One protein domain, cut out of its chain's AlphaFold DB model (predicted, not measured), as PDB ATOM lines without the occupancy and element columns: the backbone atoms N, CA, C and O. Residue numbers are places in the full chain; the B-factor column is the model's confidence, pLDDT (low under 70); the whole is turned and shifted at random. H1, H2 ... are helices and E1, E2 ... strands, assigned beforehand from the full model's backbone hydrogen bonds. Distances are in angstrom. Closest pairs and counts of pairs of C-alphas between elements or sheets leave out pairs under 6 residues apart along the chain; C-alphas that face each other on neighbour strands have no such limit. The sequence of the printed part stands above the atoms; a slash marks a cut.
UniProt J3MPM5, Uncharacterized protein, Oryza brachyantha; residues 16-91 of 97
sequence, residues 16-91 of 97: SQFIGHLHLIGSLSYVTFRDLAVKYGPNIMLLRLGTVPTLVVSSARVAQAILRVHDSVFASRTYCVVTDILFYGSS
ATOM      1  N   SER A  16     210.168 187.729 180.015       54.69
ATOM      2  CA  SER A  16     209.389 188.918 180.377       54.69
ATOM      3  C   SER A  16     208.182 189.137 179.457       54.69
ATOM      4  O   SER A  16     207.162 189.646 179.918       54.69
ATOM      5  N   GLN A  17     208.230 188.697 178.192       53.69
ATOM      6  CA  GLN A  17     207.078 188.778 177.284       53.69
ATOM      7  C   GLN A  17     205.986 187.761 177.623       53.69
ATOM      8  O   GLN A  17     204.809 188.070 177.458       53.69
ATOM      9  N   PHE A  18     206.354 186.590 178.152       59.84
ATOM     10  CA  PHE A  18     205.382 185.590 178.607       59.84
ATOM     11  C   PHE A  18     204.648 186.007 179.879       59.84
ATOM     12  O   PHE A  18     203.484 185.657 180.049       59.84
ATOM     13  N   ILE A  19     205.306 186.760 180.760       67.31
ATOM     14  CA  ILE A  19     204.707 187.272 181.996       67.31
ATOM     15  C   ILE A  19     204.006 188.616 181.728       67.31
ATOM     16  O   ILE A  19     202.946 188.892 182.277       67.31
ATOM     17  N   GLY A  20     204.519 189.467 180.841       70.50
ATOM     18  CA  GLY A  20     203.946 190.794 180.597       70.50
ATOM     19  C   GLY A  20     203.844 191.609 181.894       70.50
ATOM     20  O   GLY A  20     204.740 191.575 182.732       70.50
ATOM     21  N   HIS A  21     202.722 192.302 182.098       72.56
ATOM     22  CA  HIS A  21     202.380 193.041 183.322       72.56
ATOM     23  C   HIS A  21     201.822 192.144 184.436       72.56
ATOM     24  O   HIS A  21     201.462 192.650 185.494       72.56
ATOM     25  N   LEU A  22     201.768 190.824 184.233       69.19
ATOM     26  CA  LEU A  22     201.294 189.868 185.236       69.19
ATOM     27  C   LEU A  22     202.120 189.937 186.525       69.19
ATOM     28  O   LEU A  22     201.569 189.824 187.609       69.19
ATOM     29  N   HIS A  23     203.425 190.215 186.419       69.25
ATOM     30  CA  HIS A  23     204.302 190.396 187.583       69.25
ATOM     31  C   HIS A  23     203.920 191.592 188.474       69.25
ATOM     32  O   HIS A  23     204.361 191.657 189.616       69.25
ATOM     33  N   LEU A  24     203.133 192.544 187.960       67.94
ATOM     34  CA  LEU A  24     202.639 193.703 188.713       67.94
ATOM     35  C   LEU A  24     201.314 193.407 189.424       67.94
ATOM     36  O   LEU A  24     200.871 194.206 190.245       67.94
ATOM     37  N   ILE A  25     200.672 192.286 189.091       70.00
ATOM     38  CA  ILE A  25     199.346 191.907 189.570       70.00
ATOM     39  C   ILE A  25     199.556 190.828 190.622       70.00
ATOM     40  O   ILE A  25     199.761 189.655 190.322       70.00
ATOM     41  N   GLY A  26     199.614 191.280 191.873       64.94
ATOM     42  CA  GLY A  26     199.749 190.419 193.041       64.94
ATOM     43  C   GLY A  26     198.425 189.761 193.439       64.94
ATOM     44  O   GLY A  26     197.463 189.728 192.678       64.94
ATOM     45  N   SER A  27     198.359 189.286 194.683       63.47
ATOM     46  CA  SER A  27     197.190 188.599 195.257       63.47
ATOM     47  C   SER A  27     195.880 189.400 195.220       63.47
ATOM     48  O   SER A  27     194.811 188.799 195.236       63.47
ATOM     49  N   LEU A  28     195.944 190.736 195.165       69.06
ATOM     50  CA  LEU A  28     194.785 191.625 195.015       69.06
ATOM     51  C   LEU A  28     194.866 192.404 193.696       69.06
ATOM     52  O   LEU A  28     195.341 193.543 193.643       69.06
ATOM     53  N   SER A  29     194.344 191.807 192.627       70.69
ATOM     54  CA  SER A  29     194.328 192.404 191.288       70.69
ATOM     55  C   SER A  29     193.606 193.758 191.246       70.69
ATOM     56  O   SER A  29     194.126 194.716 190.677       70.69
ATOM     57  N   TYR A  30     192.471 193.900 191.934       70.69
ATOM     58  CA  TYR A  30     191.684 195.142 191.945       70.69
ATOM     59  C   TYR A  30     192.408 196.339 192.585       70.69
ATOM     60  O   TYR A  30     192.230 197.472 192.132       70.69
ATOM     61  N   VAL A  31     193.249 196.115 193.604       77.69
ATOM     62  CA  VAL A  31     194.066 197.184 194.212       77.69
ATOM     63  C   VAL A  31     195.152 197.605 193.236       77.69
ATOM     64  O   VAL A  31     195.293 198.790 192.950       77.69
ATOM     65  N   THR A  32     195.841 196.632 192.636       77.19
ATOM     66  CA  THR A  32     196.886 196.930 191.652       77.19
ATOM     67  C   THR A  32     196.325 197.673 190.441       77.19
ATOM     68  O   THR A  32     196.905 198.666 190.021       77.19
ATOM     69  N   PHE A  33     195.153 197.291 189.923       77.31
ATOM     70  CA  PHE A  33     194.512 198.014 188.825       77.31
ATOM     71  C   PHE A  33     194.084 199.425 189.215       77.31
ATOM     72  O   PHE A  33     194.197 200.331 188.393       77.31
ATOM     73  N   ARG A  34     193.642 199.641 190.458       77.12
ATOM     74  CA  ARG A  34     193.331 200.982 190.962       77.12
ATOM     75  C   ARG A  34     194.579 201.862 191.010       77.12
ATOM     76  O   ARG A  34     194.540 202.980 190.504       77.12
ATOM     77  N   ASP A  35     195.679 201.354 191.553       80.62
ATOM     78  CA  ASP A  35     196.940 202.098 191.639       80.62
ATOM     79  C   ASP A  35     197.517 202.389 190.248       80.62
ATOM     80  O   ASP A  35     198.001 203.486 189.966       80.62
ATOM     81  N   LEU A  36     197.404 201.420 189.337       78.44
ATOM     82  CA  LEU A  36     197.804 201.570 187.943       78.44
ATOM     83  C   LEU A  36     196.928 202.589 187.200       78.44
ATOM     84  O   LEU A  36     197.465 203.416 186.465       78.44
ATOM     85  N   ALA A  37     195.613 202.593 187.423       80.62
ATOM     86  CA  ALA A  37     194.711 203.588 186.849       80.62
ATOM     87  C   ALA A  37     195.033 205.002 187.352       80.62
ATOM     88  O   ALA A  37     195.057 205.949 186.568       80.62
ATOM     89  N   VAL A  38     195.363 205.146 188.639       80.25
ATOM     90  CA  VAL A  38     195.821 206.422 189.209       80.25
ATOM     91  C   VAL A  38     197.142 206.873 188.572       80.25
ATOM     92  O   VAL A  38     197.323 208.063 188.322       80.25
ATOM     93  N   LYS A  39     198.053 205.940 188.272       80.06
ATOM     94  CA  LYS A  39     199.393 206.242 187.749       80.06
ATOM     95  C   LYS A  39     199.445 206.512 186.241       80.06
ATOM     96  O   LYS A  39     200.183 207.399 185.819       80.06
ATOM     97  N   TYR A  40     198.731 205.733 185.430       76.69
ATOM     98  CA  TYR A  40     198.862 205.746 183.965       76.69
ATOM     99  C   TYR A  40     197.713 206.451 183.244       76.69
ATOM    100  O   TYR A  40     197.898 206.918 182.122       76.69
ATOM    101  N   GLY A  41     196.537 206.552 183.862       73.38
ATOM    102  CA  GLY A  41     195.389 207.183 183.228       73.38
ATOM    103  C   GLY A  41     194.079 206.768 183.892       73.38
ATOM    104  O   GLY A  41     193.686 205.609 183.771       73.38
ATOM    105  N   PRO A  42     193.343 207.691 184.533       68.62
ATOM    106  CA  PRO A  42     192.202 207.352 185.389       68.62
ATOM    107  C   PRO A  42     190.972 206.811 184.643       68.62
ATOM    108  O   PRO A  42     189.995 206.426 185.279       68.62
ATOM    109  N   ASN A  43     190.982 206.791 183.305       74.69
ATOM    110  CA  ASN A  43     189.801 206.467 182.503       74.69
ATOM    111  C   ASN A  43     189.943 205.171 181.694       74.69
ATOM    112  O   ASN A  43     188.987 204.399 181.644       74.69
ATOM    113  N   ILE A  44     191.094 204.947 181.048       80.94
ATOM    114  CA  ILE A  44     191.343 203.803 180.158       80.94
ATOM    115  C   ILE A  44     192.825 203.447 180.205       80.94
ATOM    116  O   ILE A  44     193.679 204.319 180.052       80.94
ATOM    117  N   MET A  45     193.113 202.159 180.345       82.06
ATOM    118  CA  MET A  45     194.461 201.620 180.388       82.06
ATOM    119  C   MET A  45     194.525 200.294 179.635       82.06
ATOM    120  O   MET A  45     193.683 199.424 179.835       82.06
ATOM    121  N   LEU A  46     195.544 200.118 178.791       80.94
ATOM    122  CA  LEU A  46     195.810 198.843 178.130       80.94
ATOM    123  C   LEU A  46     196.980 198.139 178.815       80.94
ATOM    124  O   LEU A  46     198.103 198.638 178.840       80.94
ATOM    125  N   LEU A  47     196.699 196.960 179.347       78.12
ATOM    126  CA  LEU A  47     197.644 196.057 179.980       78.12
ATOM    127  C   LEU A  47     197.889 194.843 179.090       78.12
ATOM    128  O   LEU A  47     197.093 194.510 178.218       78.12
ATOM    129  N   ARG A  48     199.004 194.155 179.322       74.50
ATOM    130  CA  ARG A  48     199.274 192.844 178.720       74.50
ATOM    131  C   ARG A  48     199.487 191.838 179.832       74.50
ATOM    132  O   ARG A  48     200.501 191.932 180.517       74.50
ATOM    133  N   LEU A  49     198.531 190.941 180.035       73.94
ATOM    134  CA  LEU A  49     198.579 189.896 181.055       73.94
ATOM    135  C   LEU A  49     199.143 188.639 180.402       73.94
ATOM    136  O   LEU A  49     198.439 187.898 179.720       73.94
ATOM    137  N   GLY A  50     200.461 188.481 180.518       73.25
ATOM    138  CA  GLY A  50     201.221 187.567 179.679       73.25
ATOM    139  C   GLY A  50     201.053 187.886 178.195       73.25
ATOM    140  O   GLY A  50     201.380 188.986 177.746       73.25
ATOM    141  N   THR A  51     200.506 186.937 177.440       68.75
ATOM    142  CA  THR A  51     200.262 187.060 175.995       68.75
ATOM    143  C   THR A  51     198.911 187.692 175.647       68.75
ATOM    144  O   THR A  51     198.684 188.033 174.484       68.75
ATOM    145  N   VAL A  52     198.024 187.895 176.628       72.25
ATOM    146  CA  VAL A  52     196.670 188.421 176.407       72.25
ATOM    147  C   VAL A  52     196.647 189.942 176.612       72.25
ATOM    148  O   VAL A  52     197.000 190.422 177.693       72.25
ATOM    149  N   PRO A  53     196.232 190.743 175.613       74.19
ATOM    150  CA  PRO A  53     195.965 192.161 175.823       74.19
ATOM    151  C   PRO A  53     194.682 192.336 176.649       74.19
ATOM    152  O   PRO A  53     193.631 191.804 176.304       74.19
ATOM    153  N   THR A  54     194.756 193.107 177.730       75.56
ATOM    154  CA  THR A  54     193.648 193.354 178.658       75.56
ATOM    155  C   THR A  54     193.385 194.846 178.769       75.56
ATOM    156  O   THR A  54     194.252 195.613 179.183       75.56
ATOM    157  N   LEU A  55     192.176 195.265 178.407       79.81
ATOM    158  CA  LEU A  55     191.731 196.645 178.557       79.81
ATOM    159  C   LEU A  55     191.098 196.829 179.940       79.81
ATOM    160  O   LEU A  55     190.110 196.176 180.260       79.81
ATOM    161  N   VAL A  56     191.652 197.731 180.745       79.44
ATOM    162  CA  VAL A  56     191.117 198.115 182.053       79.44
ATOM    163  C   VAL A  56     190.454 199.480 181.929       79.44
ATOM    164  O   VAL A  56     191.064 200.451 181.476       79.44
ATOM    165  N   VAL A  57     189.186 199.551 182.328       81.81
ATOM    166  CA  VAL A  57     188.369 200.763 182.253       81.81
ATOM    167  C   VAL A  57     187.890 201.111 183.655       81.81
ATOM    168  O   VAL A  57     187.043 200.423 184.215       81.81
ATOM    169  N   SER A  58     188.433 202.181 184.230       81.81
ATOM    170  CA  SER A  58     188.106 202.603 185.602       81.81
ATOM    171  C   SER A  58     186.931 203.586 185.673       81.81
ATOM    172  O   SER A  58     186.419 203.856 186.756       81.81
ATOM    173  N   SER A  59     186.478 204.115 184.531       83.81
ATOM    174  CA  SER A  59     185.360 205.060 184.453       83.81
ATOM    175  C   SER A  59     184.077 204.389 183.968       83.81
ATOM    176  O   SER A  59     184.027 203.853 182.861       83.81
ATOM    177  N   ALA A  60     183.001 204.511 184.750       81.69
ATOM    178  CA  ALA A  60     181.692 203.946 184.412       81.69
ATOM    179  C   ALA A  60     181.125 204.489 183.088       81.69
ATOM    180  O   ALA A  60     180.542 203.739 182.308       81.69
ATOM    181  N   ARG A  61     181.338 205.779 182.787       83.94
ATOM    182  CA  ARG A  61     180.861 206.405 181.539       83.94
ATOM    183  C   ARG A  61     181.526 205.790 180.310       83.94
ATOM    184  O   ARG A  61     180.878 205.568 179.292       83.94
ATOM    185  N   VAL A  62     182.825 205.528 180.415       81.94
ATOM    186  CA  VAL A  62     183.614 204.946 179.331       81.94
ATOM    187  C   VAL A  62     183.317 203.458 179.189       81.94
ATOM    188  O   VAL A  62     183.119 202.986 178.073       81.94
ATOM    189  N   ALA A  63     183.195 202.741 180.309       82.50
ATOM    190  CA  ALA A  63     182.797 201.338 180.314       82.50
ATOM    191  C   ALA A  63     181.428 201.162 179.651       82.50
ATOM    192  O   ALA A  63     181.273 200.311 178.783       82.50
ATOM    193  N   GLN A  64     180.461 202.028 179.966       83.12
ATOM    194  CA  GLN A  64     179.144 202.002 179.338       83.12
ATOM    195  C   GLN A  64     179.209 202.255 177.826       83.12
ATOM    196  O   GLN A  64     178.487 201.603 177.078       83.12
ATOM    197  N   ALA A  65     180.056 203.174 177.358       85.12
ATOM    198  CA  ALA A  65     180.219 203.420 175.926       85.12
ATOM    199  C   ALA A  65     180.806 202.195 175.205       85.12
ATOM    200  O   ALA A  65     180.289 201.794 174.166       85.12
ATOM    201  N   ILE A  66     181.835 201.567 175.781       82.06
ATOM    202  CA  ILE A  66     182.481 200.376 175.214       82.06
ATOM    203  C   ILE A  66     181.521 199.183 175.216       82.06
ATOM    204  O   ILE A  66     181.363 198.536 174.185       82.06
ATOM    205  N   LEU A  67     180.843 198.931 176.340       80.69
ATOM    206  CA  LEU A  67     179.875 197.842 176.468       80.69
ATOM    207  C   LEU A  67     178.687 198.037 175.529       80.69
ATOM    208  O   LEU A  67     178.263 197.078 174.916       80.69
ATOM    209  N   ARG A  68     178.193 199.265 175.325       82.56
ATOM    210  CA  ARG A  68     177.114 199.515 174.355       82.56
ATOM    211  C   ARG A  68     177.540 199.286 172.906       82.56
ATOM    212  O   ARG A  68     176.734 198.817 172.112       82.56
ATOM    213  N   VAL A  69     178.771 199.650 172.544       83.12
ATOM    214  CA  VAL A  69     179.279 199.500 171.168       83.12
ATOM    215  C   VAL A  69     179.650 198.047 170.864       83.12
ATOM    216  O   VAL A  69     179.438 197.576 169.750       83.12
ATOM    217  N   HIS A  70     180.183 197.328 171.851       76.44
ATOM    218  CA  HIS A  70     180.692 195.966 171.695       76.44
ATOM    219  C   HIS A  70     179.888 194.928 172.490       76.44
ATOM    220  O   HIS A  70     180.416 193.862 172.809       76.44
ATOM    221  N   ASP A  71     178.613 195.211 172.771       73.69
ATOM    222  CA  ASP A  71     177.738 194.395 173.626       73.69
ATOM    223  C   ASP A  71     177.726 192.928 173.193       73.69
ATOM    224  O   ASP A  71     177.949 192.043 174.003       73.69
ATOM    225  N   SER A  72     177.631 192.655 171.888       72.88
ATOM    226  CA  SER A  72     177.633 191.285 171.353       72.88
ATOM    227  C   SER A  72     178.934 190.508 171.600       72.88
ATOM    228  O   SER A  72     178.897 189.281 171.675       72.88
ATOM    229  N   VAL A  73     180.083 191.185 171.683       69.81
ATOM    230  CA  VAL A  73     181.395 190.547 171.895       69.81
ATOM    231  C   VAL A  73     181.649 190.345 173.385       69.81
ATOM    232  O   VAL A  73     182.183 189.312 173.778       69.81
ATOM    233  N   PHE A  74     181.224 191.299 174.217       64.44
ATOM    234  CA  PHE A  74     181.329 191.203 175.674       64.44
ATOM    235  C   PHE A  74     180.249 190.311 176.304       64.44
ATOM    236  O   PHE A  74     180.506 189.691 177.332       64.44
ATOM    237  N   ALA A  75     179.076 190.188 175.679       67.38
ATOM    238  CA  ALA A  75     178.025 189.256 176.087       67.38
ATOM    239  C   ALA A  75     178.444 187.794 175.868       67.38
ATOM    240  O   ALA A  75     178.024 186.903 176.606       67.38
ATOM    241  N   SER A  76     179.320 187.540 174.890       63.28
ATOM    242  CA  SER A  76     179.948 186.236 174.696       63.28
ATOM    243  C   SER A  76     181.105 186.074 175.686       63.28
ATOM    244  O   SER A  76     182.252 186.409 175.382       63.28
ATOM    245  N   ARG A  77     180.806 185.561 176.889       58.19
ATOM    246  CA  ARG A  77     181.793 185.250 177.942       58.19
ATOM    247  C   ARG A  77     182.817 184.226 177.440       58.19
ATOM    248  O   ARG A  77     182.667 183.021 177.620       58.19
ATOM    249  N   THR A  78     183.869 184.707 176.789       54.84
ATOM    250  CA  THR A  78     184.961 183.869 176.295       54.84
ATOM    251  C   THR A  78     185.780 183.410 177.496       54.84
ATOM    252  O   THR A  78     186.523 184.193 178.087       54.84
ATOM    253  N   TYR A  79     185.607 182.148 177.889       56.28
ATOM    254  CA  TYR A  79     186.364 181.531 178.974       56.28
ATOM    255  C   TYR A  79     187.860 181.522 178.632       56.28
ATOM    256  O   TYR A  79     188.272 180.975 177.608       56.28
ATOM    257  N   CYS A  80     188.683 182.121 179.494       58.91
ATOM    258  CA  CYS A  80     190.134 182.073 179.385       58.91
ATOM    259  C   CYS A  80     190.725 181.516 180.688       58.91
ATOM    260  O   CYS A  80     190.520 182.075 181.762       58.91
ATOM    261  N   VAL A  81     191.515 180.443 180.605       61.97
ATOM    262  CA  VAL A  81     192.192 179.840 181.776       61.97
ATOM    263  C   VAL A  81     193.073 180.869 182.501       61.97
ATOM    264  O   VAL A  81     193.185 180.863 183.722       61.97
ATOM    265  N   VAL A  82     193.641 181.821 181.754       61.34
ATOM    266  CA  VAL A  82     194.433 182.928 182.310       61.34
ATOM    267  C   VAL A  82     193.570 183.860 183.162       61.34
ATOM    268  O   VAL A  82     194.024 184.299 184.212       61.34
ATOM    269  N   THR A  83     192.323 184.129 182.759       61.88
ATOM    270  CA  THR A  83     191.389 184.916 183.581       61.88
ATOM    271  C   THR A  83     190.987 184.165 184.847       61.88
ATOM    272  O   THR A  83     190.930 184.771 185.906       61.88
ATOM    273  N   ASP A  84     190.812 182.848 184.792       62.81
ATOM    274  CA  ASP A  84     190.453 182.057 185.975       62.81
ATOM    275  C   ASP A  84     191.564 182.071 187.043       62.81
ATOM    276  O   ASP A  84     191.319 182.312 188.224       62.81
ATOM    277  N   ILE A  85     192.822 181.933 186.610       63.06
ATOM    278  CA  ILE A  85     193.998 182.014 187.490       63.06
ATOM    279  C   ILE A  85     194.175 183.432 188.056       63.06
ATOM    280  O   ILE A  85     194.522 183.599 189.225       63.06
ATOM    281  N   LEU A  86     193.935 184.460 187.239       61.75
ATOM    282  CA  LEU A  86     194.104 185.860 187.632       61.75
ATOM    283  C   LEU A  86     193.007 186.401 188.541       61.75
ATOM    284  O   LEU A  86     193.274 187.238 189.402       61.75
ATOM    285  N   PHE A  87     191.778 185.943 188.339       60.34
ATOM    286  CA  PHE A  87     190.597 186.381 189.076       60.34
ATOM    287  C   PHE A  87     190.188 185.360 190.146       60.34
ATOM    288  O   PHE A  87     189.001 185.202 190.426       60.34
ATOM    289  N   TYR A  88     191.180 184.681 190.743       52.34
ATOM    290  CA  TYR A  88     191.030 183.754 191.869       52.34
ATOM    291  C   TYR A  88     189.851 182.789 191.683       52.34
ATOM    292  O   TYR A  88     188.861 182.836 192.414       52.34
ATOM    293  N   GLY A  89     189.922 181.946 190.653       52.81
ATOM    294  CA  GLY A  89     188.913 180.916 190.430       52.81
ATOM    295  C   GLY A  89     187.517 181.494 190.200       52.81
ATOM    296  O   GLY A  89     186.556 180.994 190.781       52.81
ATOM    297  N   SER A  90     187.390 182.581 189.427       48.69
ATOM    298  CA  SER A  90     186.107 183.227 189.091       48.69
ATOM    299  C   SER A  90     185.295 183.795 190.273       48.69
ATOM    300  O   SER A  90     184.081 183.946 190.168       48.69
ATOM    301  N   SER A  91     185.940 184.159 191.389       46.34
ATOM    302  CA  SER A  91     185.262 184.829 192.521       46.34
ATOM    303  C   SER A  91     185.214 186.360 192.413       46.34
ATOM    304  O   SER A  91     184.633 187.016 193.277       46.34
TER     305      SER A  91
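AT A GLANCE: This is residues 16 to 91 of the 97 residues of an uncharacterized protein of Oryza brachyantha (UniProt J3MPM5). A narrow hairpin of two strands, E1 and E2, makes a small wall: H3 and the short H2 lie over the side of one face, H6 is farther off on that same side, and the other face is bare. Beyond E2 the chain goes out into an arm of H4 and H5, then comes back through residues 75 to 80 to H6, leaving an open gap between this loop and the hairpin. The printed part has 76 residues, with six named helices and two named strands in the order H1 H2 H3 E1 E2 H4 H5 H6; the two-stranded sheet is antiparallel and the class is mostly helix. The whole is compact, with a radius of gyration of the C-alphas of 12.9 A and spans of 33 by 29 by 24 A.

IN THESE COORDINATES: Find C-alpha 16 at (209.389, 188.918, 180.377), where H1, residues 16 to 19, begins. H2 is residues 21 to 24. From C-alpha 29 at (194.328, 192.404, 191.288), H3, residues 29 to 40, runs 15.9 A. E1, residues 45 to 49, covers 12.4 A, and E2, residues 52 to 56, covers 12.5 A. Read on to H4, residues 60 to 69, 14.2 A long, then H5, residues 71 to 74. H6, residues 81 to 86, is 8.6 A long and ends at C-alpha 86, (194.104, 185.860, 187.632).

HOW THE PARTS SIT: Look first at the hairpin of E1 and E2, antiparallel with 149 degrees between their directions. N 47 and O 54 are 2.8 A apart, within hydrogen-bond range, as are N 49 and O 52 at 2.8 A. The closest C-alphas of H2 and E1 are those of Leu 22 and Leu 49, 5.0 A apart; those of H1 and E1 are Ile 19 and Leu 49, 6.7 A. For H3 and E1 look at Ala 37 and Met 45, the closest C-alphas, 6.8 A apart. H3 and H6 are close but not clearly touching, about perpendicular at 80 degrees, with the C-alphas of Ser 29 and Leu 86 closest at 7.5 A. H4 and H5 are also close but not clearly touching, at Leu 67 and Phe 74, 6.8 A between C-alphas. H6 is only just apart from E1, at 8.2 A. In H3, H4 and H6 every O i to N i+4 pair is within hydrogen-bond range; H1, H2 and H5 are too short for such a pair.

THE WHOLE: The C-alphas of Ser 16 and Arg 68 are the two farthest apart, at 34.5 A. Residues 68 to 73, of which 71 to 73 belong to H5, stand free. The printed part has no cut; the link from H5 to H6, six residues, is short, and the other links are tight. The mean pLDDT of the printed part is 71.2, and residues 73 to 91 are among those under 70.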